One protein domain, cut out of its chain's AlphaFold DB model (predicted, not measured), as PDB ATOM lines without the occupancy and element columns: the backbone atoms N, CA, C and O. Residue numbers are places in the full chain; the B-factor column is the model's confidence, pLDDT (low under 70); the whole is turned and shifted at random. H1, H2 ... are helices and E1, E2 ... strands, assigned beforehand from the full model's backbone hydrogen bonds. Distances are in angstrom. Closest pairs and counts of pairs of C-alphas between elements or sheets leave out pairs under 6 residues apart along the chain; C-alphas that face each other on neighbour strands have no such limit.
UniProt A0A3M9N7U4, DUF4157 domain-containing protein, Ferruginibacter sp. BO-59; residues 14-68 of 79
ATOM      1  N   ILE A  14     358.027 165.330 316.851       82.25
ATOM      2  CA  ILE A  14     357.167 165.511 315.688       82.25
ATOM      3  C   ILE A  14     356.551 164.166 315.309       82.25
ATOM      4  O   ILE A  14     357.266 163.196 315.059       82.25
ATOM      5  N   HIS A  15     355.223 164.125 315.244       86.19
ATOM      6  CA  HIS A  15     354.424 162.982 314.824       86.19
ATOM      7  C   HIS A  15     353.778 163.295 313.475       86.19
ATOM      8  O   HIS A  15     352.889 164.137 313.374       86.19
ATOM      9  N   ASN A  16     354.218 162.603 312.429       86.44
ATOM     10  CA  ASN A  16     353.679 162.695 311.067       86.44
ATOM     11  C   ASN A  16     353.089 161.356 310.583       86.44
ATOM     12  O   ASN A  16     352.958 161.118 309.383       86.44
ATOM     13  N   ASN A  17     352.801 160.448 311.515       87.69
ATOM     14  CA  ASN A  17     352.280 159.121 311.215       87.69
ATOM     15  C   ASN A  17     350.761 159.148 310.967       87.69
ATOM     16  O   ASN A  17     350.080 160.145 311.204       87.69
ATOM     17  N   SER A  18     350.207 158.019 310.522       87.62
ATOM     18  CA  SER A  18     348.772 157.888 310.238       87.62
ATOM     19  C   SER A  18     347.884 158.207 311.448       87.62
ATOM     20  O   SER A  18     346.811 158.777 311.279       87.62
ATOM     21  N   ALA A  19     348.343 157.912 312.669       87.88
ATOM     22  CA  ALA A  19     347.617 158.242 313.894       87.88
ATOM     23  C   ALA A  19     347.548 159.764 314.140       87.88
ATOM     24  O   ALA A  19     346.478 160.291 314.445       87.88
ATOM     25  N   ALA A  20     348.657 160.484 313.950       89.31
ATOM     26  CA  ALA A  20     348.701 161.945 314.007       89.31
ATOM     27  C   ALA A  20     347.813 162.587 312.936       89.31
ATOM     28  O   ALA A  20     347.114 163.565 313.215       89.31
ATOM     29  N   ALA A  21     347.788 161.994 311.740       89.19
ATOM     30  CA  ALA A  21     346.914 162.435 310.666       89.19
ATOM     31  C   ALA A  21     345.436 162.276 311.022       89.19
ATOM     32  O   ALA A  21     344.685 163.237 310.894       89.19
ATOM     33  N   GLN A  22     345.035 161.117 311.550       89.94
ATOM     34  CA  GLN A  22     343.658 160.889 311.995       89.94
ATOM     35  C   GLN A  22     343.236 161.841 313.116       89.94
ATOM     36  O   GLN A  22     342.118 162.344 313.089       89.94
ATOM     37  N   LEU A  23     344.112 162.112 314.088       89.00
ATOM     38  CA  LEU A  23     343.832 163.081 315.154       89.00
ATOM     39  C   LEU A  23     343.663 164.499 314.602       89.00
ATOM     40  O   LEU A  23     342.726 165.198 314.979       89.00
ATOM     41  N   SER A  24     344.550 164.909 313.695       88.56
ATOM     42  CA  SER A  24     344.485 166.232 313.068       88.56
ATOM     43  C   SER A  24     343.221 166.373 312.222       88.56
ATOM     44  O   SER A  24     342.558 167.402 312.287       88.56
ATOM     45  N   ASP A  25     342.839 165.324 311.494       88.25
ATOM     46  CA  ASP A  25     341.601 165.264 310.713       88.25
ATOM     47  C   ASP A  25     340.351 165.371 311.600       88.25
ATOM     48  O   ASP A  25     339.460 166.174 311.325       88.25
ATOM     49  N   ASN A  26     340.336 164.664 312.737       89.38
ATOM     50  CA  ASN A  26     339.251 164.740 313.721       89.38
ATOM     51  C   ASN A  26     339.086 166.150 314.309       89.38
ATOM     52  O   ASN A  26     337.973 166.587 314.595       89.38
ATOM     53  N   LEU A  27     340.199 166.872 314.461       85.38
ATOM     54  CA  LEU A  27     340.237 168.265 314.909       85.38
ATOM     55  C   LEU A  27     340.069 169.276 313.763       85.38
ATOM     56  O   LEU A  27     340.127 170.479 314.008       85.38
ATOM     57  N   ASN A  28     339.879 168.804 312.526       85.88
ATOM     58  CA  ASN A  28     339.845 169.610 311.303       85.88
ATOM     59  C   ASN A  28     341.052 170.564 311.168       85.88
ATOM     60  O   ASN A  28     340.946 171.685 310.674       85.88
ATOM     61  N   ALA A  29     342.217 170.119 311.638       83.69
ATOM     62  CA  ALA A  29     343.452 170.883 311.689       83.69
ATOM     63  C   ALA A  29     344.494 170.333 310.702       83.69
ATOM     64  O   ALA A  29     344.561 169.138 310.401       83.69
ATOM     65  N   GLN A  30     345.348 171.222 310.194       84.69
ATOM     66  CA  GLN A  30     346.474 170.842 309.330       84.69
ATOM     67  C   GLN A  30     347.673 170.340 310.147       84.69
ATOM     68  O   GLN A  30     348.409 169.462 309.699       84.69
ATOM     69  N   ALA A  31     347.844 170.888 311.344       84.06
ATOM     70  CA  ALA A  31     348.770 170.448 312.371       84.06
ATOM     71  C   ALA A  31     348.262 170.964 313.724       84.06
ATOM     72  O   ALA A  31     347.483 171.919 313.769       84.06
ATOM     73  N   PHE A  32     348.676 170.336 314.819       83.06
ATOM     74  CA  PHE A  32     348.400 170.840 316.158       83.06
ATOM     75  C   PHE A  32     349.504 170.467 317.147       83.06
ATOM     76  O   PHE A  32     350.229 169.488 316.984       83.06
ATOM     77  N   THR A  33     349.604 171.253 318.213       81.38
ATOM     78  CA  THR A  33     350.584 171.089 319.291       81.38
ATOM     79  C   THR A  33     349.918 170.631 320.580       81.38
ATOM     80  O   THR A  33     348.942 171.232 321.039       81.38
ATOM     81  N   HIS A  34     350.475 169.594 321.204       80.69
ATOM     82  CA  HIS A  34     350.047 169.081 322.499       80.69
ATOM     83  C   HIS A  34     351.257 168.889 323.421       80.69
ATOM     84  O   HIS A  34     352.030 167.945 323.278       80.69
ATOM     85  N   GLY A  35     351.427 169.794 324.390       78.31
ATOM     86  CA  GLY A  35     352.597 169.791 325.271       78.31
ATOM     87  C   GLY A  35     353.875 170.113 324.495       78.31
ATOM     88  O   GLY A  35     354.007 171.221 323.982       78.31
ATOM     89  N   ASN A  36     354.787 169.141 324.413       78.94
ATOM     90  CA  ASN A  36     355.998 169.211 323.589       78.94
ATOM     91  C   ASN A  36     355.868 168.428 322.268       78.94
ATOM     92  O   ASN A  36     356.814 168.365 321.489       78.94
ATOM     93  N   ASP A  37     354.718 167.822 321.991       84.00
ATOM     94  CA  ASP A  37     354.524 166.981 320.818       84.00
ATOM     95  C   ASP A  37     353.754 167.760 319.739       84.00
ATOM     96  O   ASP A  37     352.729 168.391 320.013       84.00
ATOM     97  N   ILE A  38     354.248 167.725 318.503       84.50
ATOM     98  CA  ILE A  38     353.640 168.359 317.329       84.50
ATOM     99  C   ILE A  38     353.096 167.265 316.424       84.50
ATOM    100  O   ILE A  38     353.840 166.386 316.000       84.50
ATOM    101  N   TYR A  39     351.813 167.336 316.103       88.50
ATOM    102  CA  TYR A  39     351.112 166.381 315.258       88.50
ATOM    103  C   TYR A  39     350.799 167.044 313.922       88.50
ATOM    104  O   TYR A  39     350.205 168.119 313.890       88.50
ATOM    105  N   PHE A  40     351.197 166.413 312.822       87.31
ATOM    106  CA  PHE A  40     350.922 166.891 311.470       87.31
ATOM    107  C   PHE A  40     349.905 165.998 310.774       87.31
ATOM    108  O   PHE A  40     349.919 164.774 310.930       87.31
ATOM    109  N   ASN A  41     349.058 166.612 309.948       88.12
ATOM    110  CA  ASN A  41     348.173 165.869 309.069       88.12
ATOM    111  C   ASN A  41     348.965 165.193 307.928       88.12
ATOM    112  O   ASN A  41     350.089 165.590 307.594       88.12
ATOM    113  N   SER A  42     348.383 164.153 307.334       84.81
ATOM    114  CA  SER A  42     348.983 163.389 306.244       84.81
ATOM    115  C   SER A  42     349.348 164.318 305.086       84.81
ATOM    116  O   SER A  42     348.534 165.122 304.632       84.81
ATOM    117  N   GLY A  43     350.604 164.251 304.642       79.75
ATOM    118  CA  GLY A  43     351.122 165.108 303.572       79.75
ATOM    119  C   GLY A  43     351.317 166.584 303.941       79.75
ATOM    120  O   GLY A  43     351.649 167.375 303.065       79.75
ATOM    121  N   LYS A  44     351.123 166.984 305.208       79.88
ATOM    122  CA  LYS A  44     351.394 168.359 305.678       79.88
ATOM    123  C   LYS A  44     352.788 168.531 306.274       79.88
ATOM    124  O   LYS A  44     353.320 169.638 306.266       79.88
ATOM    125  N   TYR A  45     353.394 167.447 306.758       77.44
ATOM    126  CA  TYR A  45     354.800 167.440 307.151       77.44
ATOM    127  C   TYR A  45     355.686 167.265 305.916       77.44
ATOM    128  O   TYR A  45     356.053 166.146 305.559       77.44
ATOM    129  N   ASP A  46     356.017 168.380 305.268       76.44
ATOM    130  CA  ASP A  46     356.944 168.385 304.140       76.44
ATOM    131  C   ASP A  46     358.141 169.302 304.425       76.44
ATOM    132  O   ASP A  46     358.089 170.524 304.294       76.44
ATOM    133  N   THR A  47     359.248 168.703 304.861       72.50
ATOM    134  CA  THR A  47     360.502 169.427 305.117       72.50
ATOM    135  C   THR A  47     361.302 169.698 303.845       72.50
ATOM    136  O   THR A  47     362.375 170.294 303.932       72.50
ATOM    137  N   SER A  48     360.839 169.254 302.676       77.94
ATOM    138  CA  SER A  48     361.504 169.485 301.388       77.94
ATOM    139  C   SER A  48     360.958 170.737 300.702       77.94
ATOM    140  O   SER A  48     361.725 171.507 300.122       77.94
ATOM    141  N   SER A  49     359.663 170.992 300.850       80.38
ATOM    142  CA  SER A  49     358.930 172.128 300.318       80.38
ATOM    143  C   SER A  49     359.046 173.341 301.232       80.38
ATOM    144  O   SER A  49     359.039 173.256 302.464       80.38
ATOM    145  N   SER A  50     359.141 174.513 300.614       79.06
ATOM    146  CA  SER A  50     359.168 175.793 301.320       79.06
ATOM    147  C   SER A  50     357.893 176.021 302.135       79.06
ATOM    148  O   SER A  50     357.971 176.576 303.229       79.06
ATOM    149  N   GLU A  51     356.742 175.554 301.643       79.06
ATOM    150  CA  GLU A  51     355.456 175.681 302.337       79.06
ATOM    151  C   GLU A  51     355.420 174.857 303.628       79.06
ATOM    152  O   GLU A  51     355.075 175.387 304.683       79.06
ATOM    153  N   GLY A  52     355.851 173.592 303.583       77.62
ATOM    154  CA  GLY A  52     355.874 172.735 304.769       77.62
ATOM    155  C   GLY A  52     356.898 173.197 305.813       77.62
ATOM    156  O   GLY A  52     356.594 173.198 307.004       77.62
ATOM    157  N   LYS A  53     358.060 173.724 305.388       80.19
ATOM    158  CA  LYS A  53     359.016 174.407 306.288       80.19
ATOM    159  C   LYS A  53     358.409 175.637 306.963       80.19
ATOM    160  O   LYS A  53     358.664 175.869 308.143       80.19
ATOM    161  N   HIS A  54     357.630 176.431 306.227       81.12
ATOM    162  CA  HIS A  54     356.978 177.622 306.770       81.12
ATOM    163  C   HIS A  54     355.915 177.244 307.808       81.12
ATOM    164  O   HIS A  54     355.857 177.844 308.881       81.12
ATOM    165  N   LEU A  55     355.130 176.205 307.519       81.25
ATOM    166  CA  LEU A  55     354.108 175.665 308.415       81.25
ATOM    167  C   LEU A  55     354.744 175.111 309.701       81.25
ATOM    168  O   LEU A  55     354.307 175.437 310.798       81.25
ATOM    169  N   LEU A  56     355.863 174.390 309.583       78.31
ATOM    170  CA  LEU A  56     356.681 173.964 310.724       78.31
ATOM    171  C   LEU A  56     357.141 175.137 311.587       78.31
ATOM    172  O   LEU A  56     356.999 175.082 312.803       78.31
ATOM    173  N   ALA A  57     357.697 176.184 310.975       76.00
ATOM    174  CA  ALA A  57     358.186 177.354 311.700       76.00
ATOM    175  C   ALA A  57     357.051 178.111 312.416       76.00
ATOM    176  O   ALA A  57     357.242 178.592 313.539       76.00
ATOM    177  N   HIS A  58     355.870 178.179 311.795       76.19
ATOM    178  CA  HIS A  58     354.661 178.756 312.381       76.19
ATOM    179  C   HIS A  58     354.242 177.995 313.647       76.19
ATOM    180  O   HIS A  58     354.151 178.580 314.729       76.19
ATOM    181  N   GLU A  59     354.103 176.671 313.550       73.94
ATOM    182  CA  GLU A  59     353.726 175.815 314.681       73.94
ATOM    183  C   GLU A  59     354.804 175.777 315.778       73.94
ATOM    184  O   GLU A  59     354.499 175.781 316.977       73.94
ATOM    185  N   LEU A  60     356.086 175.813 315.398       71.56
ATOM    186  CA  LEU A  60     357.194 175.905 316.352       71.56
ATOM    187  C   LEU A  60     357.106 177.187 317.181       71.56
ATOM    188  O   LEU A  60     357.278 177.145 318.397       71.56
ATOM    189  N   THR A  61     356.794 178.317 316.545       67.25
ATOM    190  CA  THR A  61     356.626 179.603 317.238       67.25
ATOM    191  C   THR A  61     355.500 179.529 318.275       67.25
ATOM    192  O   THR A  61     355.645 180.032 319.394       67.25
ATOM    193  N   HIS A  62     354.411 178.821 317.964       65.00
ATOM    194  CA  HIS A  62     353.334 178.546 318.919       65.00
ATOM    195  C   HIS A  62     353.756 177.601 320.061       65.00
ATOM    196  O   HIS A  62     353.313 177.782 321.198       65.00
ATOM    197  N   THR A  63     354.653 176.645 319.799       61.62
ATOM    198  CA  THR A  63     355.195 175.706 320.804       61.62
ATOM    199  C   THR A  63     356.103 176.415 321.809       61.62
ATOM    200  O   THR A  63     355.959 176.237 323.020       61.62
ATOM    201  N   VAL A  64     356.989 177.291 321.328       61.62
ATOM    202  CA  VAL A  64     357.897 178.101 322.164       61.62
ATOM    203  C   VAL A  64     357.130 178.999 323.127       61.62
ATOM    204  O   VAL A  64     357.522 179.152 324.284       61.62
ATOM    205  N   ASN A  65     355.994 179.539 322.684       51.91
ATOM    206  CA  ASN A  65     355.147 180.376 323.525       51.91
ATOM    207  C   ASN A  65     354.402 179.560 324.606       51.91
ATOM    208  O   ASN A  65     354.211 180.036 325.723       51.91
ATOM    209  N   LYS A  66     354.039 178.300 324.319       49.47
ATOM    210  CA  LYS A  66     353.345 177.418 325.278       49.47
ATOM    211  C   LYS A  66     354.277 176.700 326.257       49.47
ATOM    212  O   LYS A  66     353.849 176.383 327.365       49.47
ATOM    213  N   GLY A  67     355.538 176.471 325.890       49.00
ATOM    214  CA  GLY A  67     356.495 175.712 326.702       49.00
ATOM    215  C   GLY A  67     357.173 176.495 327.826       49.00
ATOM    216  O   GLY A  67     357.745 175.885 328.727       49.00
ATOM    217  N   ARG A  68     357.140 177.835 327.817       45.00
ATOM    218  CA  ARG A  68     357.860 178.622 328.827       45.00
ATOM    219  C   ARG A  68     357.301 180.029 329.019       45.00
ATOM    220  O   ARG A  68     358.022 181.020 328.984       45.00
TER     221      ARG A  68
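This is residues 14 to 68 of the 79 residues of the protein "DUF4157 domain-containing protein" of Ferruginibacter sp. BO-59 (UniProt A0A3M9N7U4). A small two-stranded hairpin, E1 and E2, sits between two helices: the short H1 packs on one side of it, and residues 55 to 66 of the much longer H2 lie near it on the other side. The first printed residues, 14 to 15, add a short parallel pairing with residues 38 to 39 of E2. The printed part has 55 residues, with two named helices and two named strands in the order H1, E1, E2, H2; the sheet's order is E1 - E2, antiparallel, and the class is mixed, helices and strands. The whole is compact, with a radius of gyration of the C-alphas of 10.6 A and spans of 29 by 25 by 16 A.

Look first at the hairpin of E1, residues 31 to 34, and E2, residues 37 to 40, antiparallel at 163 degrees. There N 32 and O 39 are 2.8 A apart and N 37 and O 34 are 3.0 A apart, both within hydrogen-bond range. H1, residues 18 to 26, comes closest to E2 at the C-alphas of Ala 20 and Tyr 39, 5.2 A apart. H2, residues 50 to 67, comes closest to E1 at the C-alphas of Thr 33 and Thr 63, 6.7 A apart. H1 and H2 are apart. In H1 and H2 every O i to N i+4 pair is within hydrogen-bond range.

Find C-alpha 31 at (348.770, 170.448, 312.371), where E1 begins its 10.3 A; E2 is 10.0 A long. H1 begins at C-alpha 18, (348.772, 157.888, 310.238), and runs 12.2 A. H2 runs 25.5 A to C-alpha 67 at (356.495, 175.712, 326.702).

The C-alphas farthest apart, of Gly 43 and Arg 68, are 29.4 A apart. The printed part has no cut and no long link. Confidence is low, under 70, in residues 61 to 68.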